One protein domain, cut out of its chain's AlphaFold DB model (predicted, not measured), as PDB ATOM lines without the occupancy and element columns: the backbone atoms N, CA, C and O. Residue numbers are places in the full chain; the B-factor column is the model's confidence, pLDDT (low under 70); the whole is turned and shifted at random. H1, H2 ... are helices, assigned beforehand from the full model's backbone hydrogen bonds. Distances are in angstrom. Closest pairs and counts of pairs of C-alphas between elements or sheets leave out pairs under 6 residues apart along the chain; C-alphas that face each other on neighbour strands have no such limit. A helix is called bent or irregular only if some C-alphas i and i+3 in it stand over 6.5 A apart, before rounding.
ATOM      1  N   LEU A   8     489.097 481.401 233.982       90.25
ATOM      2  CA  LEU A   8     488.245 481.062 235.130       90.25
ATOM      3  C   LEU A   8     486.813 480.784 234.667       90.25
ATOM      4  O   LEU A   8     486.233 479.767 235.035       90.25
ATOM      5  N   SER A   9     486.277 481.659 233.813       92.06
ATOM      6  CA  SER A   9     484.944 481.483 233.239       92.06
ATOM      7  C   SER A   9     484.845 480.162 232.476       92.06
ATOM      8  O   SER A   9     483.891 479.421 232.685       92.06
ATOM      9  N   THR A  10     485.846 479.822 231.652       95.31
ATOM     10  CA  THR A  10     485.884 478.542 230.924       95.31
ATOM     11  C   THR A  10     485.832 477.342 231.869       95.31
ATOM     12  O   THR A  10     485.018 476.452 231.651       95.31
ATOM     13  N   ILE A  11     486.639 477.329 232.938       95.38
ATOM     14  CA  ILE A  11     486.629 476.236 233.927       95.38
ATOM     15  C   ILE A  11     485.244 476.097 234.566       95.38
ATOM     16  O   ILE A  11     484.715 474.990 234.635       95.38
ATOM     17  N   CYS A  12     484.629 477.205 234.984       95.62
ATOM     18  CA  CYS A  12     483.299 477.169 235.588       95.62
ATOM     19  C   CYS A  12     482.228 476.665 234.612       95.62
ATOM     20  O   CYS A  12     481.388 475.865 235.010       95.62
ATOM     21  N   TYR A  13     482.253 477.083 233.342       97.12
ATOM     22  CA  TYR A  13     481.294 476.599 232.343       97.12
ATOM     23  C   TYR A  13     481.455 475.107 232.057       97.12
ATOM     24  O   TYR A  13     480.462 474.385 232.018       97.12
ATOM     25  N   VAL A  14     482.693 474.627 231.909       97.19
ATOM     26  CA  VAL A  14     482.951 473.192 231.723       97.19
ATOM     27  C   VAL A  14     482.495 472.409 232.954       97.19
ATOM     28  O   VAL A  14     481.815 471.396 232.808       97.19
ATOM     29  N   ALA A  15     482.779 472.904 234.163       96.88
ATOM     30  CA  ALA A  15     482.307 472.289 235.400       96.88
ATOM     31  C   ALA A  15     480.773 472.217 235.454       96.88
ATOM     32  O   ALA A  15     480.251 471.151 235.761       96.88
ATOM     33  N   LEU A  16     480.061 473.290 235.082       97.19
ATOM     34  CA  LEU A  16     478.593 473.320 235.024       97.19
ATOM     35  C   LEU A  16     478.014 472.293 234.052       97.19
ATOM     36  O   LEU A  16     477.052 471.606 234.391       97.19
ATOM     37  N   ILE A  17     478.588 472.183 232.850       97.50
ATOM     38  CA  ILE A  17     478.123 471.231 231.833       97.50
ATOM     39  C   ILE A  17     478.355 469.799 232.323       97.50
ATOM     40  O   ILE A  17     477.428 468.988 232.324       97.50
ATOM     41  N   LEU A  18     479.565 469.498 232.806       96.38
ATOM     42  CA  LEU A  18     479.913 468.165 233.304       96.38
ATOM     43  C   LEU A  18     479.075 467.770 234.525       96.38
ATOM     44  O   LEU A  18     478.612 466.632 234.596       96.38
ATOM     45  N   SER A  19     478.847 468.693 235.463       95.81
ATOM     46  CA  SER A  19     478.023 468.438 236.644       95.81
ATOM     47  C   SER A  19     476.541 468.337 236.301       95.81
ATOM     48  O   SER A  19     475.846 467.501 236.867       95.81
ATOM     49  N   GLY A  20     476.048 469.138 235.353       97.31
ATOM     50  CA  GLY A  20     474.673 469.050 234.864       97.31
ATOM     51  C   GLY A  20     474.391 467.693 234.221       97.31
ATOM     52  O   GLY A  20     473.430 467.020 234.590       97.31
ATOM     53  N   MET A  21     475.278 467.232 233.335       96.44
ATOM     54  CA  MET A  21     475.190 465.889 232.748       96.44
ATOM     55  C   MET A  21     475.331 464.787 233.810       96.44
ATOM     56  O   MET A  21     474.584 463.809 233.791       96.44
ATOM     57  N   GLY A  22     476.258 464.941 234.761       94.12
ATOM     58  CA  GLY A  22     476.439 464.004 235.877       94.12
ATOM     59  C   GLY A  22     475.193 463.882 236.757       94.12
ATOM     60  O   GLY A  22     474.791 462.778 237.127       94.12
ATOM     61  N   LEU A  23     474.525 465.003 237.023       96.50
ATOM     62  CA  LEU A  23     473.290 465.041 237.795       96.50
ATOM     63  C   LEU A  23     472.142 464.368 237.035       96.50
ATOM     64  O   LEU A  23     471.493 463.484 237.587       96.50
ATOM     65  N   LEU A  24     471.935 464.714 235.759       96.81
ATOM     66  CA  LEU A  24     470.891 464.109 234.923       96.81
ATOM     67  C   LEU A  24     471.072 462.596 234.782       96.81
ATOM     68  O   LEU A  24     470.117 461.840 234.941       96.81
ATOM     69  N   THR A  25     472.301 462.140 234.535       93.62
ATOM     70  CA  THR A  25     472.604 460.705 234.422       93.62
ATOM     71  C   THR A  25     472.427 459.970 235.748       93.62
ATOM     72  O   THR A  25     471.956 458.833 235.754       93.62
ATOM     73  N   SER A  26     472.749 460.602 236.879       94.56
ATOM     74  CA  SER A  26     472.561 459.998 238.204       94.56
ATOM     75  C   SER A  26     471.083 459.907 238.583       94.56
ATOM     76  O   SER A  26     470.625 458.843 238.994       94.56
ATOM     77  N   LEU A  27     470.316 460.979 238.365       94.81
ATOM     78  CA  LEU A  27     468.869 460.998 238.591       94.81
ATOM     79  C   LEU A  27     468.139 460.020 237.665       94.81
ATOM     80  O   LEU A  27     467.288 459.268 238.130       94.81
ATOM     81  N   GLY A  28     468.516 459.971 236.385       93.69
ATOM     82  CA  GLY A  28     467.995 458.993 235.430       93.69
ATOM     83  C   GLY A  28     468.322 457.553 235.832       93.69
ATOM     84  O   GLY A  28     467.470 456.679 235.715       93.69
ATOM     85  N   GLY A  29     469.517 457.307 236.379       91.06
ATOM     86  CA  GLY A  29     469.893 456.007 236.936       91.06
ATOM     87  C   GLY A  29     469.034 455.604 238.137       91.06
ATOM     88  O   GLY A  29     468.532 454.485 238.178       91.06
ATOM     89  N   ILE A  30     468.810 456.521 239.084       92.50
ATOM     90  CA  ILE A  30     467.957 456.279 240.261       92.50
ATOM     91  C   ILE A  30     466.510 456.026 239.829       92.50
ATOM     92  O   ILE A  30     465.908 455.039 240.246       92.50
ATOM     93  N   ALA A  31     465.972 456.878 238.953       90.69
ATOM     94  CA  ALA A  31     464.632 456.719 238.402       90.69
ATOM     95  C   ALA A  31     464.499 455.394 237.644       90.69
ATOM     96  O   ALA A  31     463.529 454.678 237.848       90.69
ATOM     97  N   GLY A  32     465.490 455.013 236.836       88.81
ATOM     98  CA  GLY A  32     465.510 453.733 236.129       88.81
ATOM     99  C   GLY A  32     465.520 452.530 237.072       88.81
ATOM    100  O   GLY A  32     464.804 451.561 236.834       88.81
ATOM    101  N   LEU A  33     466.271 452.595 238.175       87.12
ATOM    102  CA  LEU A  33     466.270 451.543 239.196       87.12
ATOM    103  C   LEU A  33     464.939 451.466 239.958       87.12
ATOM    104  O   LEU A  33     464.495 450.365 240.274       87.12
ATOM    105  N   ALA A  34     464.279 452.600 240.213       86.12
ATOM    106  CA  ALA A  34     462.957 452.639 240.843       86.12
ATOM    107  C   ALA A  34     461.838 452.155 239.894       86.12
ATOM    108  O   ALA A  34     460.941 451.408 240.291       86.12
ATOM    109  N   LEU A  35     461.919 452.548 238.619       83.00
ATOM    110  CA  LEU A  35     460.944 452.235 237.574       83.00
ATOM    111  C   LEU A  35     461.132 450.849 236.954       83.00
ATOM    112  O   LEU A  35     460.211 450.385 236.295       83.00
ATOM    113  N   ARG A  36     462.254 450.147 237.186       65.69
ATOM    114  CA  ARG A  36     462.469 448.750 236.737       65.69
ATOM    115  C   ARG A  36     461.398 447.764 237.229       65.69
ATOM    116  O   ARG A  36     461.282 446.674 236.681       65.69
ATOM    117  N   SER A  37     460.577 448.167 238.198       52.38
ATOM    118  CA  SER A  37     459.320 447.509 238.583       52.38
ATOM    119  C   SER A  37     458.303 447.401 237.426       52.38
ATOM    120  O   SER A  37     457.398 446.572 237.460       52.38
ATOM    121  N   VAL A  38     458.445 448.234 236.392       52.47
ATOM    122  CA  VAL A  38     457.611 448.277 235.189       52.47
ATOM    123  C   VAL A  38     458.386 447.587 234.066       52.47
ATOM    124  O   VAL A  38     459.466 448.022 233.691       52.47
ATOM    125  N   LYS A  39     457.872 446.469 233.552       54.12
ATOM    126  CA  LYS A  39     458.523 445.590 232.563       54.12
ATOM    127  C   LYS A  39     458.885 446.343 231.261       54.12
ATOM    128  O   LYS A  39     458.072 446.401 230.348       54.12
ATOM    129  N   LYS A  50     458.645 428.423 221.651       81.56
ATOM    130  CA  LYS A  50     458.527 428.335 223.124       81.56
ATOM    131  C   LYS A  50     459.888 428.181 223.817       81.56
ATOM    132  O   LYS A  50     460.139 428.867 224.800       81.56
ATOM    133  N   LYS A  51     460.796 427.384 223.239       79.88
ATOM    134  CA  LYS A  51     462.166 427.199 223.757       79.88
ATOM    135  C   LYS A  51     462.990 428.489 223.752       79.88
ATOM    136  O   LYS A  51     463.741 428.756 224.678       79.88
ATOM    137  N   LEU A  52     462.819 429.314 222.720       81.06
ATOM    138  CA  LEU A  52     463.508 430.597 222.607       81.06
ATOM    139  C   LEU A  52     462.982 431.600 223.644       81.06
ATOM    140  O   LEU A  52     463.758 432.351 224.228       81.06
ATOM    141  N   ALA A  53     461.672 431.587 223.901       82.56
ATOM    142  CA  ALA A  53     461.063 432.408 224.944       82.56
ATOM    143  C   ALA A  53     461.537 431.997 226.351       82.56
ATOM    144  O   ALA A  53     461.802 432.865 227.181       82.56
ATOM    145  N   GLU A  54     461.690 430.695 226.606       86.06
ATOM    146  CA  GLU A  54     462.239 430.166 227.862       86.06
ATOM    147  C   GLU A  54     463.710 430.564 228.054       86.06
ATOM    148  O   GLU A  54     464.047 431.124 229.095       86.06
ATOM    149  N   ALA A  55     464.564 430.402 227.037       85.12
ATOM    150  CA  ALA A  55     465.968 430.823 227.103       85.12
ATOM    151  C   ALA A  55     466.112 432.338 227.352       85.12
ATOM    152  O   ALA A  55     466.893 432.774 228.196       85.12
ATOM    153  N   GLN A  56     465.303 433.165 226.679       84.75
ATOM    154  CA  GLN A  56     465.279 434.610 226.932       84.75
ATOM    155  C   GLN A  56     464.798 434.954 228.345       84.75
ATOM    156  O   GLN A  56     465.277 435.926 228.931       84.75
ATOM    157  N   LYS A  57     463.843 434.193 228.889       87.19
ATOM    158  CA  LYS A  57     463.355 434.374 230.258       87.19
ATOM    159  C   LYS A  57     464.457 434.058 231.271       87.19
ATOM    160  O   LYS A  57     464.718 434.902 232.120       87.19
ATOM    161  N   HIS A  58     465.144 432.925 231.133       89.06
ATOM    162  CA  HIS A  58     466.257 432.553 232.012       89.06
ATOM    163  C   HIS A  58     467.419 433.549 231.937       89.06
ATOM    164  O   HIS A  58     467.918 433.992 232.970       89.06
ATOM    165  N   MET A  59     467.765 434.012 230.732       89.69
ATOM    166  CA  MET A  59     468.748 435.081 230.557       89.69
ATOM    167  C   MET A  59     468.357 436.349 231.331       89.69
ATOM    168  O   MET A  59     469.196 436.946 232.001       89.69
ATOM    169  N   ARG A  60     467.088 436.775 231.254       87.50
ATOM    170  CA  ARG A  60     466.596 437.949 231.994       87.50
ATOM    171  C   ARG A  60     466.661 437.732 233.504       87.50
ATOM    172  O   ARG A  60     467.106 438.631 234.203       87.50
ATOM    173  N   GLU A  61     466.261 436.558 233.989       91.19
ATOM    174  CA  GLU A  61     466.310 436.212 235.414       91.19
ATOM    175  C   GLU A  61     467.745 436.260 235.962       91.19
ATOM    176  O   GLU A  61     467.968 436.846 237.021       91.19
ATOM    177  N   GLU A  62     468.733 435.738 235.227       92.50
ATOM    178  CA  GLU A  62     470.145 435.831 235.624       92.50
ATOM    179  C   GLU A  62     470.675 437.273 235.596       92.50
ATOM    180  O   GLU A  62     471.352 437.706 236.531       92.50
ATOM    181  N   LEU A  63     470.352 438.049 234.555       90.38
ATOM    182  CA  LEU A  63     470.754 439.459 234.469       90.38
ATOM    183  C   LEU A  63     470.128 440.304 235.591       90.38
ATOM    184  O   LEU A  63     470.776 441.205 236.141       90.38
ATOM    185  N   ASP A  64     468.879 440.015 235.952       90.12
ATOM    186  CA  ASP A  64     468.192 440.659 237.066       90.12
ATOM    187  C   ASP A  64     468.773 440.223 238.412       90.12
ATOM    188  O   ASP A  64     468.906 441.065 239.300       90.12
ATOM    189  N   ALA A  65     469.188 438.962 238.566       92.25
ATOM    190  CA  ALA A  65     469.866 438.488 239.770       92.25
ATOM    191  C   ALA A  65     471.183 439.244 240.008       92.25
ATOM    192  O   ALA A  65     471.379 439.795 241.094       92.25
ATOM    193  N   VAL A  66     472.026 439.372 238.975       91.31
ATOM    194  CA  VAL A  66     473.264 440.170 239.037       91.31
ATOM    195  C   VAL A  66     472.954 441.632 239.347       91.31
ATOM    196  O   VAL A  66     473.544 442.223 240.251       91.31
ATOM    197  N   THR A  67     471.981 442.236 238.654       89.94
ATOM    198  CA  THR A  67     471.627 443.637 238.926       89.94
ATOM    199  C   THR A  67     471.145 443.820 240.371       89.94
ATOM    200  O   THR A  67     471.527 444.784 241.032       89.94
ATOM    201  N   ASN A  68     470.318 442.905 240.881       91.12
ATOM    202  CA  ASN A  68     469.758 442.983 242.228       91.12
ATOM    203  C   ASN A  68     470.819 442.806 243.314       91.12
ATOM    204  O   ASN A  68     470.773 443.536 244.307       91.12
ATOM    205  N   GLN A  69     471.789 441.912 243.107       94.06
ATOM    206  CA  GLN A  69     472.931 441.729 244.006       94.06
ATOM    207  C   GLN A  69     473.694 443.045 244.213       94.06
ATOM    208  O   GLN A  69     474.053 443.403 245.334       94.06
ATOM    209  N   TRP A  70     473.878 443.805 243.136       93.25
ATOM    210  CA  TRP A  70     474.657 445.039 243.136       93.25
ATOM    211  C   TRP A  70     473.818 446.319 243.328       93.25
ATOM    212  O   TRP A  70     474.362 447.419 243.471       93.25
ATOM    213  N   ARG A  71     472.486 446.197 243.394       91.50
ATOM    214  CA  ARG A  71     471.536 447.323 243.409       91.50
ATOM    215  C   ARG A  71     471.765 448.289 244.565       91.50
ATOM    216  O   ARG A  71     471.746 449.500 244.358       91.50
ATOM    217  N   GLY A  72     471.968 447.770 245.778       92.38
ATOM    218  CA  GLY A  72     472.163 448.604 246.969       92.38
ATOM    219  C   GLY A  72     473.383 449.514 246.832       92.38
ATOM    220  O   GLY A  72     473.280 450.728 247.010       92.38
ATOM    221  N   TYR A  73     474.513 448.939 246.414       94.94
ATOM    222  CA  TYR A  73     475.738 449.691 246.152       94.94
ATOM    223  C   TYR A  73     475.542 450.723 245.033       94.94
ATOM    224  O   TYR A  73     475.931 451.882 245.179       94.94
ATOM    225  N   GLN A  74     474.878 450.331 243.942       93.69
ATOM    226  CA  GLN A  74     474.616 451.222 242.815       93.69
ATOM    227  C   GLN A  74     473.772 452.438 243.222       93.69
ATOM    228  O   GLN A  74     474.089 453.556 242.822       93.69
ATOM    229  N   ILE A  75     472.733 452.247 244.043       94.56
ATOM    230  CA  ILE A  75     471.888 453.342 244.545       94.56
ATOM    231  C   ILE A  75     472.710 454.307 245.403       94.56
ATOM    232  O   ILE A  75     472.666 455.512 245.163       94.56
ATOM    233  N   VAL A  76     473.486 453.794 246.362       96.62
ATOM    234  CA  VAL A  76     474.329 454.629 247.236       96.62
ATOM    235  C   VAL A  76     475.313 455.454 246.408       96.62
ATOM    236  O   VAL A  76     475.439 456.663 246.611       96.62
ATOM    237  N   LEU A  77     475.959 454.828 245.425       96.00
ATOM    238  CA  LEU A  77     476.910 455.497 244.547       96.00
ATOM    239  C   LEU A  77     476.244 456.560 243.663       96.00
ATOM    240  O   LEU A  77     476.787 457.651 243.506       96.00
ATOM    241  N   LEU A  78     475.059 456.280 243.111       95.25
ATOM    242  CA  LEU A  78     474.297 457.248 242.316       95.25
ATOM    243  C   LEU A  78     473.841 458.447 243.151       95.25
ATOM    244  O   LEU A  78     473.912 459.575 242.669       95.25
ATOM    245  N   ILE A  79     473.418 458.230 244.400       97.00
ATOM    246  CA  ILE A  79     473.064 459.316 245.323       97.00
ATOM    247  C   ILE A  79     474.299 460.162 245.636       97.00
ATOM    248  O   ILE A  79     474.244 461.385 245.513       97.00
ATOM    249  N   ALA A  80     475.430 459.535 245.971       97.75
ATOM    250  CA  ALA A  80     476.679 460.248 246.233       97.75
ATOM    251  C   ALA A  80     477.122 461.088 245.021       97.75
ATOM    252  O   ALA A  80     477.496 462.253 245.170       97.75
ATOM    253  N   LEU A  81     477.012 460.531 243.809       96.00
ATOM    254  CA  LEU A  81     477.313 461.228 242.559       96.00
ATOM    255  C   LEU A  81     476.336 462.369 242.251       96.00
ATOM    256  O   LEU A  81     476.751 463.419 241.761       96.00
ATOM    257  N   ALA A  82     475.050 462.197 242.550       97.44
ATOM    258  CA  ALA A  82     474.061 463.259 242.409       97.44
ATOM    259  C   ALA A  82     474.365 464.419 243.370       97.44
ATOM    260  O   ALA A  82     474.396 465.574 242.946       97.44
ATOM    261  N   LEU A  83     474.673 464.116 244.635       98.00
ATOM    262  CA  LEU A  83     475.022 465.114 245.647       98.00
ATOM    263  C   LEU A  83     476.301 465.874 245.283       98.00
ATOM    264  O   LEU A  83     476.305 467.105 245.314       98.00
ATOM    265  N   ILE A  84     477.369 465.175 244.881       97.88
ATOM    266  CA  ILE A  84     478.615 465.847 244.488       97.88
ATOM    267  C   ILE A  84     478.434 466.663 243.203       97.88
ATOM    268  O   ILE A  84     478.964 467.766 243.105       97.88
ATOM    269  N   SER A  85     477.630 466.183 242.247       97.56
ATOM    270  CA  SER A  85     477.315 466.932 241.024       97.56
ATOM    271  C   SER A  85     476.533 468.206 241.342       97.56
ATOM    272  O   SER A  85     476.871 469.274 240.837       97.56
ATOM    273  N   ALA A  86     475.538 468.135 242.231       97.94
ATOM    274  CA  ALA A  86     474.815 469.311 242.704       97.94
ATOM    275  C   ALA A  86     475.747 470.296 243.434       97.94
ATOM    276  O   ALA A  86     475.673 471.504 243.206       97.94
ATOM    277  N   ALA A  87     476.676 469.791 244.252       98.12
ATOM    278  CA  ALA A  87     477.658 470.611 244.952       98.12
ATOM    279  C   ALA A  87     478.646 471.304 243.993       98.12
ATOM    280  O   ALA A  87     478.928 472.489 244.171       98.12
ATOM    281  N   ILE A  88     479.139 470.614 242.954       98.00
ATOM    282  CA  ILE A  88     479.970 471.218 241.895       98.00
ATOM    283  C   ILE A  88     479.181 472.297 241.153       98.00
ATOM    284  O   ILE A  88     479.704 473.388 240.937       98.00
ATOM    285  N   LEU A  89     477.920 472.021 240.808       97.81
ATOM    286  CA  LEU A  89     477.056 472.957 240.095       97.81
ATOM    287  C   LEU A  89     476.847 474.245 240.907       97.81
ATOM    288  O   LEU A  89     477.091 475.341 240.401       97.81
ATOM    289  N   LEU A  90     476.487 474.123 242.188       97.88
ATOM    290  CA  LEU A  90     476.341 475.263 243.098       97.88
ATOM    291  C   LEU A  90     477.662 476.021 243.281       97.88
ATOM    292  O   LEU A  90     477.685 477.247 243.175       97.88
ATOM    293  N   ALA A  91     478.770 475.311 243.504       97.44
ATOM    294  CA  ALA A  91     480.080 475.931 243.666       97.44
ATOM    295  C   ALA A  91     480.519 476.686 242.400       97.44
ATOM    296  O   ALA A  91     481.037 477.796 242.504       97.44
ATOM    297  N   ALA A  92     480.260 476.145 241.208       97.00
ATOM    298  CA  ALA A  92     480.562 476.803 239.941       97.00
ATOM    299  C   ALA A  92     479.717 478.072 239.734       97.00
ATOM    300  O   ALA A  92     480.263 479.101 239.329       97.00
ATOM    301  N   ILE A  93     478.421 478.047 240.080       97.06
ATOM    302  CA  ILE A  93     477.558 479.245 240.064       97.06
ATOM    303  C   ILE A  93     478.093 480.306 241.032       97.06
ATOM    304  O   ILE A  93     478.239 481.467 240.648       97.06
ATOM    305  N   LEU A  94     478.423 479.929 242.272       95.56
ATOM    306  CA  LEU A  94     478.965 480.858 243.270       95.56
ATOM    307  C   LEU A  94     480.302 481.466 242.818       95.56
ATOM    308  O   LEU A  94     480.514 482.668 242.985       95.56
ATOM    309  N   THR A  95     481.172 480.673 242.189       94.62
ATOM    310  CA  THR A  95     482.432 481.160 241.610       94.62
ATOM    311  C   THR A  95     482.183 482.129 240.453       94.62
ATOM    312  O   THR A  95     482.847 483.159 240.368       94.62
ATOM    313  N   LEU A  96     481.191 481.876 239.588       93.81
ATOM    314  CA  LEU A  96     480.800 482.809 238.516       93.81
ATOM    315  C   LEU A  96     480.196 484.118 239.044       93.81
ATOM    316  O   LEU A  96     480.326 485.163 238.401       93.81
ATOM    317  N   GLN A  97     479.549 484.065 240.209       92.56
ATOM    318  CA  GLN A  97     479.065 485.231 240.951       92.56
ATOM    319  C   GLN A  97     480.175 485.950 241.731       92.56
ATOM    320  O   GLN A  97     479.887 486.909 242.439       92.56
ATOM    321  N   MET A  98     481.429 485.508 241.607       89.12
ATOM    322  CA  MET A  98     482.587 486.084 242.289       89.12
ATOM    323  C   MET A  98     482.499 486.034 243.826       89.12
ATOM    324  O   MET A  98     483.053 486.880 244.526       89.12
ATOM    325  N   LYS A  99     481.813 485.022 244.375       90.69
ATOM    326  CA  LYS A  99     481.726 484.797 245.825       90.69
ATOM    327  C   LYS A  99     482.915 483.968 246.310       90.69
ATOM    328  O   LYS A  99     483.192 482.902 245.760       90.69
ATOM    329  N   GLU A 100     483.562 484.396 247.395       89.88
ATOM    330  CA  GLU A 100     484.720 483.692 247.979       89.88
ATOM    331  C   GLU A 100     484.409 482.249 248.394       89.88
ATOM    332  O   GLU A 100     485.247 481.357 248.269       89.88
ATOM    333  N   ILE A 101     483.178 482.008 248.851       93.81
ATOM    334  CA  ILE A 101     482.707 480.674 249.232       93.81
ATOM    335  C   ILE A 101     482.793 479.714 248.033       93.81
ATOM    336  O   ILE A 101     483.210 478.570 248.198       93.81
ATOM    337  N   GLY A 102     482.478 480.182 246.818       92.69
ATOM    338  CA  GLY A 102     482.578 479.381 245.595       92.69
ATOM    339  C   GLY A 102     484.014 478.963 245.283       92.69
ATOM    340  O   GLY A 102     484.263 477.791 245.004       92.69
ATOM    341  N   LEU A 103     484.974 479.885 245.434       91.81
ATOM    342  CA  LEU A 103     486.404 479.608 245.247       91.81
ATOM    343  C   LEU A 103     486.941 478.532 246.194       91.81
ATOM    344  O   LEU A 103     487.849 477.798 245.817       91.81
ATOM    345  N   ARG A 104     486.407 478.445 247.417       94.19
ATOM    346  CA  ARG A 104     486.808 477.422 248.395       94.19
ATOM    347  C   ARG A 104     486.096 476.093 248.152       94.19
ATOM    348  O   ARG A 104     486.730 475.043 248.229       94.19
ATOM    349  N   LEU A 105     484.801 476.133 247.835       96.44
ATOM    350  CA  LEU A 105     483.990 474.933 247.625       96.44
ATOM    351  C   LEU A 105     484.334 474.204 246.326       96.44
ATOM    352  O   LEU A 105     484.441 472.984 246.338       96.44
ATOM    353  N   LEU A 106     484.525 474.923 245.217       96.81
ATOM    354  CA  LEU A 106     484.719 474.318 243.898       96.81
ATOM    355  C   LEU A 106     485.931 473.369 243.816       96.81
ATOM    356  O   LEU A 106     485.754 472.237 243.372       96.81
ATOM    357  N   PRO A 107     487.153 473.737 244.252       97.06
ATOM    358  CA  PRO A 107     488.278 472.804 244.220       97.06
ATOM    359  C   PRO A 107     488.063 471.606 245.152       97.06
ATOM    360  O   PRO A 107     488.521 470.509 244.843       97.06
ATOM    361  N   LEU A 108     487.361 471.795 246.274       97.25
ATOM    362  CA  LEU A 108     487.063 470.723 247.219       97.25
ATOM    363  C   LEU A 108     486.098 469.708 246.595       97.25
ATOM    364  O   LEU A 108     486.402 468.518 246.566       97.25
ATOM    365  N   THR A 109     484.985 470.164 246.023       97.81
ATOM    366  CA  THR A 109     483.994 469.277 245.396       97.81
ATOM    367  C   THR A 109     484.548 468.567 244.161       97.81
ATOM    368  O   THR A 109     484.287 467.380 243.979       97.81
ATOM    369  N   LEU A 110     485.388 469.235 243.359       97.56
ATOM    370  CA  LEU A 110     486.097 468.606 242.237       97.56
ATOM    371  C   LEU A 110     487.029 467.475 242.698       97.56
ATOM    372  O   LEU A 110     487.053 466.416 242.078       97.56
ATOM    373  N   LEU A 111     487.769 467.667 243.796       97.50
ATOM    374  CA  LEU A 111     488.647 466.629 244.347       97.50
ATOM    375  C   LEU A 111     487.859 465.449 244.929       97.50
ATOM    376  O   LEU A 111     488.241 464.306 244.698       97.50
ATOM    377  N   PHE A 112     486.748 465.704 245.624       97.38
ATOM    378  CA  PHE A 112     485.865 464.644 246.131       97.38
ATOM    379  C   PHE A 112     485.161 463.859 245.016       97.38
ATOM    380  O   PHE A 112     484.848 462.683 245.201       97.38
ATOM    381  N   ALA A 113     484.941 464.462 243.846       97.00
ATOM    382  CA  ALA A 113     484.359 463.757 242.707       97.00
ATOM    383  C   ALA A 113     485.302 462.703 242.108       97.00
ATOM    384  O   ALA A 113     484.824 461.695 241.598       97.00
ATOM    385  N   VAL A 114     486.627 462.883 242.200       97.50
ATOM    386  CA  VAL A 114     487.616 461.941 241.641       97.50
ATOM    387  C   VAL A 114     487.446 460.507 242.173       97.50
ATOM    388  O   VAL A 114     487.237 459.612 241.353       97.50
ATOM    389  N   PRO A 115     487.489 460.236 243.496       97.88
ATOM    390  CA  PRO A 115     487.317 458.874 244.001       97.88
ATOM    391  C   PRO A 115     485.934 458.293 243.678       97.88
ATOM    392  O   PRO A 115     485.830 457.094 243.433       97.88
ATOM    393  N   LEU A 116     484.882 459.120 243.614       96.50
ATOM    394  CA  LEU A 116     483.533 458.664 243.259       96.50
ATOM    395  C   LEU A 116     483.421 458.245 241.786       96.50
ATOM    396  O   LEU A 116     482.798 457.227 241.488       96.50
ATOM    397  N   GLU A 117     484.039 458.986 240.865       95.38
ATOM    398  CA  GLU A 117     484.090 458.626 239.439       95.38
ATOM    399  C   GLU A 117     484.904 457.347 239.213       95.38
ATOM    400  O   GLU A 117     484.500 456.488 238.427       95.38
ATOM    401  N   ILE A 118     486.018 457.177 239.936       96.56
ATOM    402  CA  ILE A 118     486.818 455.945 239.899       96.56
ATOM    403  C   ILE A 118     485.985 454.768 240.413       96.56
ATOM    404  O   ILE A 118     485.864 453.763 239.714       96.56
ATOM    405  N   ALA A 119     485.354 454.903 241.585       96.44
ATOM    406  CA  ALA A 119     484.501 453.862 242.155       96.44
ATOM    407  C   ALA A 119     483.358 453.477 241.202       96.44
ATOM    408  O   ALA A 119     483.131 452.294 240.953       96.44
ATOM    409  N   ARG A 120     482.690 454.467 240.591       94.75
ATOM    410  CA  ARG A 120     481.653 454.251 239.568       94.75
ATOM    411  C   ARG A 120     482.176 453.488 238.362       94.75
ATOM    412  O   ARG A 120     481.489 452.595 237.878       94.75
ATOM    413  N   SER A 121     483.359 453.839 237.879       94.00
ATOM    414  CA  SER A 121     483.947 453.227 236.687       94.00
ATOM    415  C   SER A 121     484.356 451.779 236.946       94.00
ATOM    416  O   SER A 121     484.016 450.903 236.155       94.00
ATOM    417  N   VAL A 122     485.009 451.511 238.082       95.06
ATOM    418  CA  VAL A 122     485.386 450.153 238.507       95.06
ATOM    419  C   VAL A 122     484.146 449.285 238.692       95.06
ATOM    420  O   VAL A 122     484.068 448.185 238.155       95.06
ATOM    421  N   PHE A 123     483.142 449.796 239.401       94.25
ATOM    422  CA  PHE A 123     481.899 449.069 239.622       94.25
ATOM    423  C   PHE A 123     481.134 448.806 238.320       94.25
ATOM    424  O   PHE A 123     480.674 447.692 238.085       94.25
ATOM    425  N   GLY A 124     481.031 449.815 237.450       91.62
ATOM    426  CA  GLY A 124     480.415 449.667 236.136       91.62
ATOM    427  C   GLY A 124     481.104 448.583 235.312       91.62
ATOM    428  O   GLY A 124     480.426 447.752 234.721       91.62
ATOM    429  N   PHE A 125     482.438 448.534 235.345       92.44
ATOM    430  CA  PHE A 125     483.212 447.495 234.675       92.44
ATOM    431  C   PHE A 125     482.909 446.091 235.217       92.44
ATOM    432  O   PHE A 125     482.665 445.189 234.421       92.44
ATOM    433  N   ILE A 126     482.861 445.908 236.544       94.38
ATOM    434  CA  ILE A 126     482.540 444.613 237.174       94.38
ATOM    435  C   ILE A 126     481.150 444.131 236.742       94.38
ATOM    436  O   ILE A 126     481.015 443.027 236.216       94.38
ATOM    437  N   VAL A 127     480.130 444.982 236.887       92.69
ATOM    438  CA  VAL A 127     478.748 444.631 236.523       92.69
ATOM    439  C   VAL A 127     478.632 444.340 235.025       92.69
ATOM    440  O   VAL A 127     478.008 443.355 234.630       92.69
ATOM    441  N   SER A 128     479.254 445.157 234.170       90.06
ATOM    442  CA  SER A 128     479.264 444.919 232.724       90.06
ATOM    443  C   SER A 128     479.984 443.623 232.350       90.06
ATOM    444  O   SER A 128     479.541 442.937 231.427       90.06
ATOM    445  N   HIS A 129     481.056 443.261 233.054       91.50
ATOM    446  CA  HIS A 129     481.782 442.016 232.830       91.50
ATOM    447  C   HIS A 129     480.925 440.789 233.179       91.50
ATOM    448  O   HIS A 129     480.783 439.892 232.347       91.50
ATOM    449  N   GLU A 130     480.274 440.785 234.347       92.44
ATOM    450  CA  GLU A 130     479.361 439.708 234.765       92.44
ATOM    451  C   GLU A 130     478.173 439.559 233.802       92.44
ATOM    452  O   GLU A 130     477.870 438.458 233.334       92.44
ATOM    453  N   MET A 131     477.540 440.678 233.427       89.81
ATOM    454  CA  MET A 131     476.429 440.682 232.470       89.81
ATOM    455  C   MET A 131     476.847 440.174 231.087       89.81
ATOM    456  O   MET A 131     476.090 439.440 230.450       89.81
ATOM    457  N   SER A 132     478.049 440.528 230.623       88.56
ATOM    458  CA  SER A 132     478.569 440.059 229.333       88.56
ATOM    459  C   SER A 132     478.774 438.545 229.327       88.56
ATOM    460  O   SER A 132     478.458 437.892 228.334       88.56
ATOM    461  N   GLY A 133     479.239 437.969 230.443       90.00
ATOM    462  CA  GLY A 133     479.369 436.520 230.600       90.00
ATOM    463  C   GLY A 133     478.029 435.793 230.468       90.00
ATOM    464  O   GLY A 133     477.928 434.813 229.730       90.00
ATOM    465  N   ILE A 134     476.977 436.310 231.111       89.75
ATOM    466  CA  ILE A 134     475.611 435.773 230.990       89.75
ATOM    467  C   ILE A 134     475.117 435.895 229.545       89.75
ATOM    468  O   ILE A 134     474.662 434.914 228.959       89.75
ATOM    469  N   MET A 135     475.251 437.080 228.947       87.75
ATOM    470  CA  MET A 135     474.770 437.345 227.591       87.75
ATOM    471  C   MET A 135     475.430 436.428 226.557       87.75
ATOM    472  O   MET A 135     474.736 435.893 225.699       87.75
ATOM    473  N   LEU A 136     476.741 436.181 226.665       87.19
ATOM    474  CA  LEU A 136     477.466 435.264 225.779       87.19
ATOM    475  C   LEU A 136     476.955 433.819 225.885       87.19
ATOM    476  O   LEU A 136     476.784 433.169 224.851       87.19
ATOM    477  N   ARG A 137     476.667 433.327 227.102       87.44
ATOM    478  CA  ARG A 137     476.129 431.968 227.318       87.44
ATOM    479  C   ARG A 137     474.776 431.784 226.634       87.44
ATOM    480  O   ARG A 137     474.611 430.868 225.831       87.44
ATOM    481  N   TYR A 138     473.837 432.690 226.897       86.56
ATOM    482  CA  TYR A 138     472.480 432.585 226.356       86.56
ATOM    483  C   TYR A 138     472.393 432.960 224.877       86.56
ATOM    484  O   TYR A 138     471.559 432.410 224.165       86.56
ATOM    485  N   MET A 139     473.258 433.843 224.369       82.75
ATOM    486  CA  MET A 139     473.293 434.158 222.937       82.75
ATOM    487  C   MET A 139     473.618 432.914 222.105       82.75
ATOM    488  O   MET A 139     472.995 432.702 221.067       82.75
ATOM    489  N   HIS A 140     474.532 432.058 222.576       80.06
ATOM    490  CA  HIS A 140     474.845 430.801 221.898       80.06
ATOM    491  C   HIS A 140     473.636 429.851 221.863       80.06
ATOM    492  O   HIS A 140     473.302 429.308 220.813       80.06
ATOM    493  N   GLU A 141     472.927 429.712 222.985       79.56
ATOM    494  CA  GLU A 141     471.733 428.867 223.092       79.56
ATOM    495  C   GLU A 141     470.571 429.380 222.222       79.56
ATOM    496  O   GLU A 141     469.924 428.608 221.509       79.56
ATOM    497  N   VAL A 142     470.350 430.700 222.216       75.69
ATOM    498  CA  VAL A 142     469.344 431.400 221.399       75.69
ATOM    499  C   VAL A 142     469.626 431.220 219.904       75.69
ATOM    500  O   VAL A 142     468.701 430.923 219.144       75.69
ATOM    501  N   LEU A 143     470.885 431.347 219.468       76.75
ATOM    502  CA  LEU A 143     471.277 431.134 218.069       76.75
ATOM    503  C   LEU A 143     471.074 429.675 217.627       76.75
ATOM    504  O   LEU A 143     470.652 429.432 216.497       76.75
ATOM    505  N   GLN A 144     471.290 428.705 218.522       74.25
ATOM    506  CA  GLN A 144     471.077 427.284 218.229       74.25
ATOM    507  C   GLN A 144     469.592 426.880 218.180       74.25
ATOM    508  O   GLN A 144     469.208 426.033 217.371       74.25
ATOM    509  N   THR A 145     468.734 427.472 219.019       71.88
ATOM    510  CA  THR A 145     467.291 427.145 219.083       71.88
ATOM    511  C   THR A 145     466.417 427.968 218.126       71.88
ATOM    512  O   THR A 145     465.286 427.571 217.824       71.88
ATOM    513  N   GLY A 146     466.927 429.097 217.626       62.97
ATOM    514  CA  GLY A 146     466.219 430.121 216.851       62.97
ATOM    515  C   GLY A 146     465.882 429.826 215.382       62.97
ATOM    516  O   GLY A 146     465.495 430.757 214.685       62.97
ATOM    517  N   SER A 147     465.914 428.568 214.920       55.00
ATOM    518  CA  SER A 147     465.442 428.082 213.596       55.00
ATOM    519  C   SER A 147     466.406 428.208 212.398       55.00
ATOM    520  O   SER A 147     467.512 428.719 212.502       55.00
ATOM    521  N   GLN A 148     465.949 427.708 211.241       52.72
ATOM    522  CA  GLN A 148     466.570 427.640 209.908       52.72
ATOM    523  C   GLN A 148     467.279 428.918 209.402       52.72
ATOM    524  O   GLN A 148     468.107 428.809 208.499       52.72
ATOM    525  N   ALA A 149     467.047 430.092 210.000       49.41
ATOM    526  CA  ALA A 149     467.862 431.296 209.798       49.41
ATOM    527  C   ALA A 149     469.294 431.161 210.364       49.41
ATOM    528  O   ALA A 149     470.216 431.787 209.852       49.41
ATOM    529  N   GLY A 150     469.509 430.287 211.354       50.09
ATOM    530  CA  GLY A 150     470.816 429.943 211.922       50.09
ATOM    531  C   GLY A 150     471.784 429.319 210.912       50.09
ATOM    532  O   GLY A 150     472.985 429.513 211.021       50.09
ATOM    533  N   LYS A 151     471.290 428.655 209.854       53.22
ATOM    534  CA  LYS A 151     472.153 428.179 208.752       53.22
ATOM    535  C   LYS A 151     472.638 429.313 207.841       53.22
ATOM    536  O   LYS A 151     473.712 429.206 207.262       53.22
ATOM    537  N   GLN A 152     471.866 430.393 207.715       54.72
ATOM    538  CA  GLN A 152     472.244 431.582 206.942       54.72
ATOM    539  C   GLN A 152     473.096 432.549 207.786       54.72
ATOM    540  O   GLN A 152     474.000 433.196 207.264       54.72
ATOM    541  N   LEU A 153     472.856 432.579 209.102       55.06
ATOM    542  CA  LEU A 153     473.649 433.296 210.101       55.06
ATOM    543  C   LEU A 153     474.956 432.585 210.469       55.06
ATOM    544  O   LEU A 153     475.869 433.276 210.882       55.06
ATOM    545  N   GLN A 154     475.132 431.283 210.225       59.28
ATOM    546  CA  GLN A 154     476.411 430.591 210.473       59.28
ATOM    547  C   GLN A 154     477.606 431.215 209.728       59.28
ATOM    548  O   GLN A 154     478.705 431.280 210.273       59.28
ATOM    549  N   ASN A 155     477.393 431.749 208.516       62.53
ATOM    550  CA  ASN A 155     478.419 432.518 207.793       62.53
ATOM    551  C   ASN A 155     478.607 433.947 208.338       62.53
ATOM    552  O   ASN A 155     479.598 434.605 208.029       62.53
ATOM    553  N   VAL A 156     477.664 434.437 209.142       61.69
ATOM    554  CA  VAL A 156     477.662 435.769 209.758       61.69
ATOM    555  C   VAL A 156     478.064 435.699 211.237       61.69
ATOM    556  O   VAL A 156     478.471 436.714 211.782       61.69
ATOM    557  N   ASP A 157     478.049 434.532 211.886       66.62
ATOM    558  CA  ASP A 157     478.354 434.350 213.311       66.62
ATOM    559  C   ASP A 157     479.782 434.799 213.645       66.62
ATOM    560  O   ASP A 157     480.008 435.501 214.634       66.62
ATOM    561  N   GLY A 158     480.745 434.479 212.773       69.75
ATOM    562  CA  GLY A 158     482.120 434.969 212.895       69.75
ATOM    563  C   GLY A 158     482.225 436.488 212.722       69.75
ATOM    564  O   GLY A 158     483.011 437.140 213.401       69.75
ATOM    565  N   ILE A 159     481.395 437.083 211.863       74.56
ATOM    566  CA  ILE A 159     481.390 438.531 211.614       74.56
ATOM    567  C   ILE A 159     480.690 439.269 212.763       74.56
ATOM    568  O   ILE A 159     481.209 440.266 213.253       74.56
ATOM    569  N   MET A 160     479.550 438.764 213.235       74.88
ATOM    570  CA  MET A 160     478.725 439.345 214.295       74.88
ATOM    571  C   MET A 160     479.422 439.274 215.657       74.88
ATOM    572  O   MET A 160     479.411 440.257 216.397       74.88
ATOM    573  N   SER A 161     480.060 438.145 215.985       75.50
ATOM    574  CA  SER A 161     480.822 437.998 217.234       75.50
ATOM    575  C   SER A 161     482.046 438.915 217.263       75.50
ATOM    576  O   SER A 161     482.231 439.643 218.240       75.50
ATOM    577  N   ASN A 162     482.816 438.973 216.170       80.00
ATOM    578  CA  ASN A 162     483.924 439.917 216.029       80.00
ATOM    579  C   ASN A 162     483.436 441.368 216.106       80.00
ATOM    580  O   ASN A 162     484.040 442.188 216.792       80.00
ATOM    581  N   PHE A 163     482.314 441.686 215.458       82.62
ATOM    582  CA  PHE A 163     481.713 443.016 215.508       82.62
ATOM    583  C   PHE A 163     481.307 443.387 216.939       82.62
ATOM    584  O   PHE A 163     481.738 444.421 217.440       82.62
ATOM    585  N   MET A 164     480.561 442.538 217.652       82.06
ATOM    586  CA  MET A 164     480.186 442.802 219.049       82.06
ATOM    587  C   MET A 164     481.405 442.983 219.961       82.06
ATOM    588  O   MET A 164     481.407 443.889 220.794       82.06
ATOM    589  N   GLN A 165     482.455 442.173 219.788       83.50
ATOM    590  CA  GLN A 165     483.694 442.320 220.554       83.50
ATOM    591  C   GLN A 165     484.404 443.645 220.256       83.50
ATOM    592  O   GLN A 165     484.795 444.342 221.192       83.50
ATOM    593  N   ILE A 166     484.517 444.035 218.981       87.50
ATOM    594  CA  ILE A 166     485.119 445.313 218.576       87.50
ATOM    595  C   ILE A 166     484.322 446.487 219.151       87.50
ATOM    596  O   ILE A 166     484.903 447.389 219.750       87.50
ATOM    597  N   PHE A 167     482.993 446.470 219.026       88.25
ATOM    598  CA  PHE A 167     482.137 447.541 219.544       88.25
ATOM    599  C   PHE A 167     482.199 447.648 221.064       88.25
ATOM    600  O   PHE A 167     482.298 448.756 221.590       88.25
ATOM    601  N   SER A 168     482.191 446.517 221.769       85.69
ATOM    602  CA  SER A 168     482.365 446.489 223.221       85.69
ATOM    603  C   SER A 168     483.736 447.047 223.623       85.69
ATOM    604  O   SER A 168     483.821 447.917 224.489       85.69
ATOM    605  N   GLY A 169     484.805 446.652 222.921       87.81
ATOM    606  CA  GLY A 169     486.156 447.179 223.133       87.81
ATOM    607  C   GLY A 169     486.251 448.693 222.915       87.81
ATOM    608  O   GLY A 169     486.797 449.404 223.757       87.81
ATOM    609  N   ILE A 170     485.656 449.205 221.831       91.81
ATOM    610  CA  ILE A 170     485.586 450.644 221.542       91.81
ATOM    611  C   ILE A 170     484.794 451.376 222.631       91.81
ATOM    612  O   ILE A 170     485.240 452.418 223.111       91.81
ATOM    613  N   ALA A 171     483.649 450.839 223.058       89.25
ATOM    614  CA  ALA A 171     482.825 451.453 224.096       89.25
ATOM    615  C   ALA A 171     483.570 451.545 225.438       89.25
ATOM    616  O   ALA A 171     483.562 452.601 226.074       89.25
ATOM    617  N   VAL A 172     484.265 450.474 225.841       90.19
ATOM    618  CA  VAL A 172     485.103 450.456 227.051       90.19
ATOM    619  C   VAL A 172     486.250 451.459 226.931       90.19
ATOM    620  O   VAL A 172     486.490 452.221 227.867       90.19
ATOM    621  N   PHE A 173     486.922 451.516 225.778       93.50
ATOM    622  CA  PHE A 173     488.013 452.460 225.540       93.50
ATOM    623  C   PHE A 173     487.544 453.919 225.612       93.50
ATOM    624  O   PHE A 173     488.141 454.723 226.325       93.50
ATOM    625  N   ILE A 174     486.443 454.260 224.937       94.94
ATOM    626  CA  ILE A 174     485.850 455.604 224.988       94.94
ATOM    627  C   ILE A 174     485.442 455.948 226.423       94.94
ATOM    628  O   ILE A 174     485.738 457.046 226.893       94.94
ATOM    629  N   GLY A 175     484.811 455.012 227.137       91.00
ATOM    630  CA  GLY A 175     484.445 455.187 228.542       91.00
ATOM    631  C   GLY A 175     485.660 455.473 229.425       91.00
ATOM    632  O   GLY A 175     485.635 456.405 230.228       91.00
ATOM    633  N   PHE A 176     486.751 454.733 229.229       93.31
ATOM    634  CA  PHE A 176     488.003 454.933 229.952       93.31
ATOM    635  C   PHE A 176     488.630 456.305 229.662       93.31
ATOM    636  O   PHE A 176     488.917 457.058 230.594       93.31
ATOM    637  N   VAL A 177     488.780 456.672 228.384       96.38
ATOM    638  CA  VAL A 177     489.308 457.984 227.969       96.38
ATOM    639  C   VAL A 177     488.461 459.119 228.544       96.38
ATOM    640  O   VAL A 177     489.006 460.111 229.029       96.38
ATOM    641  N   TRP A 178     487.137 458.965 228.550       95.56
ATOM    642  CA  TRP A 178     486.215 459.945 229.117       95.56
ATOM    643  C   TRP A 178     486.422 460.143 230.623       95.56
ATOM    644  O   TRP A 178     486.514 461.277 231.094       95.56
ATOM    645  N   VAL A 179     486.552 459.053 231.384       94.88
ATOM    646  CA  VAL A 179     486.818 459.105 232.830       94.88
ATOM    647  C   VAL A 179     488.168 459.766 233.109       94.88
ATOM    648  O   VAL A 179     488.245 460.679 233.932       94.88
ATOM    649  N   VAL A 180     489.218 459.380 232.379       97.00
ATOM    650  CA  VAL A 180     490.556 459.981 232.505       97.00
ATOM    651  C   VAL A 180     490.517 461.479 232.199       97.00
ATOM    652  O   VAL A 180     491.048 462.275 232.975       97.00
ATOM    653  N   ALA A 181     489.836 461.889 231.127       96.88
ATOM    654  CA  ALA A 181     489.685 463.295 230.767       96.88
ATOM    655  C   ALA A 181     488.994 464.108 231.875       96.88
ATOM    656  O   ALA A 181     489.461 465.198 232.216       96.88
ATOM    657  N   LYS A 182     487.928 463.574 232.493       95.75
ATOM    658  CA  LYS A 182     487.258 464.226 233.634       95.75
ATOM    659  C   LYS A 182     488.179 464.347 234.843       95.75
ATOM    660  O   LYS A 182     488.239 465.417 235.440       95.75
ATOM    661  N   ILE A 183     488.926 463.295 235.179       96.81
ATOM    662  CA  ILE A 183     489.863 463.309 236.312       96.81
ATOM    663  C   ILE A 183     490.954 464.362 236.095       96.81
ATOM    664  O   ILE A 183     491.196 465.181 236.984       96.81
ATOM    665  N   ILE A 184     491.564 464.397 234.903       98.00
ATOM    666  CA  ILE A 184     492.559 465.416 234.540       98.00
ATOM    667  C   ILE A 184     491.950 466.812 234.682       98.00
ATOM    668  O   ILE A 184     492.555 467.684 235.306       98.00
ATOM    669  N   PHE A 185     490.738 467.021 234.161       97.75
ATOM    670  CA  PHE A 185     490.038 468.296 234.276       97.75
ATOM    671  C   PHE A 185     489.770 468.691 235.738       97.75
ATOM    672  O   PHE A 185     490.023 469.842 236.101       97.75
ATOM    673  N   TYR A 186     489.305 467.772 236.588       97.31
ATOM    674  CA  TYR A 186     489.026 468.038 238.004       97.31
ATOM    675  C   TYR A 186     490.293 468.416 238.772       97.31
ATOM    676  O   TYR A 186     490.307 469.437 239.463       97.31
ATOM    677  N   ILE A 187     491.377 467.651 238.600       97.56
ATOM    678  CA  ILE A 187     492.665 467.912 239.258       97.56
ATOM    679  C   ILE A 187     493.253 469.237 238.766       97.56
ATOM    680  O   ILE A 187     493.603 470.095 239.576       97.56
ATOM    681  N   TYR A 188     493.318 469.440 237.446       97.56
ATOM    682  CA  TYR A 188     493.846 470.669 236.859       97.56
ATOM    683  C   TYR A 188     493.062 471.900 237.330       97.56
ATOM    684  O   TYR A 188     493.661 472.894 237.741       97.56
ATOM    685  N   SER A 189     491.731 471.825 237.329       96.25
ATOM    686  CA  SER A 189     490.865 472.917 237.781       96.25
ATOM    687  C   SER A 189     491.051 473.207 239.268       96.25
ATOM    688  O   SER A 189     491.183 474.369 239.650       96.25
ATOM    689  N   ALA A 190     491.144 472.173 240.109       96.56
ATOM    690  CA  ALA A 190     491.389 472.341 241.537       96.56
ATOM    691  C   ALA A 190     492.756 472.991 241.822       96.56
ATOM    692  O   ALA A 190     492.846 473.896 242.652       96.56
ATOM    693  N   LEU A 191     493.812 472.583 241.108       95.88
ATOM    694  CA  LEU A 191     495.145 473.185 241.219       95.88
ATOM    695  C   LEU A 191     495.177 474.624 240.692       95.88
ATOM    696  O   LEU A 191     495.820 475.486 241.288       95.88
ATOM    697  N   TYR A 192     494.473 474.901 239.592       94.75
ATOM    698  CA  TYR A 192     494.379 476.240 239.019       94.75
ATOM    699  C   TYR A 192     493.689 477.220 239.975       94.75
ATOM    700  O   TYR A 192     494.187 478.327 240.172       94.75
ATOM    701  N   LEU A 193     492.580 476.808 240.599       92.50
ATOM    702  CA  LEU A 193     491.794 477.647 241.511       92.50
ATOM    703  C   LEU A 193     492.528 477.982 242.816       92.50
ATOM    704  O   LEU A 193     492.273 479.033 243.396       92.50
ATOM    705  N   LYS A 194     493.473 477.133 243.245       92.25
ATOM    706  CA  LYS A 194     494.307 477.356 244.439       92.25
ATOM    707  C   LYS A 194     495.400 478.416 244.256       92.25
ATOM    708  O   LYS A 194     496.084 478.745 245.222       92.25
ATOM    709  N   LYS A 195     495.624 478.939 243.046       91.75
ATOM    710  CA  LYS A 195     496.692 479.922 242.816       91.75
ATOM    711  C   LYS A 195     496.371 481.251 243.527       91.75
ATOM    712  O   LYS A 195     495.245 481.731 243.458       91.75
ATOM    713  N   PRO A 196     497.346 481.934 244.152       84.38
ATOM    714  CA  PRO A 196     497.089 483.213 244.825       84.38
ATOM    715  C   PRO A 196     496.604 484.299 243.851       84.38
ATOM    716  O   PRO A 196     495.790 485.144 244.216       84.38
ATOM    717  N   ALA A 197     497.025 484.225 242.584       85.19
ATOM    718  CA  ALA A 197     496.569 485.123 241.528       85.19
ATOM    719  C   ALA A 197     495.045 485.077 241.317       85.19
ATOM    720  O   ALA A 197     494.443 486.114 241.059       85.19
ATOM    721  N   THR A 198     494.393 483.913 241.455       82.81
ATOM    722  CA  THR A 198     492.927 483.828 241.350       82.81
ATOM    723  C   THR A 198     492.238 484.447 242.559       82.81
ATOM    724  O   THR A 198     491.199 485.072 242.390       82.81
ATOM    725  N   HIS A 199     492.827 484.363 243.754       82.81
ATOM    726  CA  HIS A 199     492.281 485.009 244.952       82.81
ATOM    727  C   HIS A 199     492.357 486.540 244.883       82.81
ATOM    728  O   HIS A 199     491.374 487.218 245.175       82.81
ATOM    729  N   GLN A 200     493.485 487.093 244.431       82.88
ATOM    730  CA  GLN A 200     493.668 488.546 244.303       82.88
ATOM    731  C   GLN A 200     492.642 489.187 243.354       82.88
ATOM    732  O   GLN A 200     492.182 490.301 243.596       82.88
ATOM    733  N   MET A 201     492.219 488.463 242.312       77.56
ATOM    734  CA  MET A 201     491.200 488.933 241.365       77.56
ATOM    735  C   MET A 201     489.811 489.076 241.998       77.56
ATOM    736  O   MET A 201     489.048 489.952 241.594       77.56
ATOM    737  N   PHE A 202     489.474 488.235 242.977       78.31
ATOM    738  CA  PHE A 202     488.187 488.320 243.672       78.31
ATOM    739  C   PHE A 202     488.176 489.483 244.663       78.31
ATOM    740  O   PHE A 202     487.190 490.211 244.721       78.31
ATOM    741  N   VAL A 203     489.295 489.715 245.357       77.81
ATOM    742  CA  VAL A 203     489.455 490.860 246.266       77.81
ATOM    743  C   VAL A 203     489.354 492.184 245.498       77.81
ATOM    744  O   VAL A 203     488.621 493.076 245.911       77.81
ATOM    745  N   GLN A 204     490.012 492.305 244.338       79.25
ATOM    746  CA  GLN A 204     489.959 493.530 243.523       79.25
ATOM    747  C   GLN A 204     488.557 493.858 242.988       79.25
ATOM    748  O   GLN A 204     488.222 495.029 242.844       79.25
TER     749      GLN A 204
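What this domain is: This is residues 8 to 39 and 50 to 204 of the 215 residues of an uncharacterized protein of Acidobacteria bacterium (UniProt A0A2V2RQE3). A rod of helices: H3 and H4 make a long hairpin, bent H2 runs beside H3, and H1 packs on arm H2b. The printed part has 187 residues, H1 to H5 in order, all helix. It is loose, radius of gyration of the C-alphas 22.3 A, spanning 77 by 34 by 20 A.

How they stand to each other: H1, residues 8 to 35, touches H2b, residues 72 to 96, opposite ways, closest at C-alphas 19 and 85, 4.7 A. H3, residues 100 to 145, makes hairpins with H2b and H4, residues 150 to 193, and touches H2a, residues 50 to 69. H5, residues 196 to 204, meets H4 only through their link. In H1, H2a and H2b every O i to N i+4 pair is within hydrogen-bond range.

Where its parts are: C-alpha 8 is at (488.245, 481.062, 235.130), C-alpha 204 at (489.959, 493.530, 243.523). H2, assigned as one helix by its hydrogen bonds, is bent: C-alphas 69 and 72 are 7.5 A apart. H4 is only just irregular: C-alphas 155 and 158, 6.8 A.

The domain as a whole: Residues 40 to 49 are cut out, a 19.7 A gap; pLDDT is under 70 at 36 to 39 and 146 to 158.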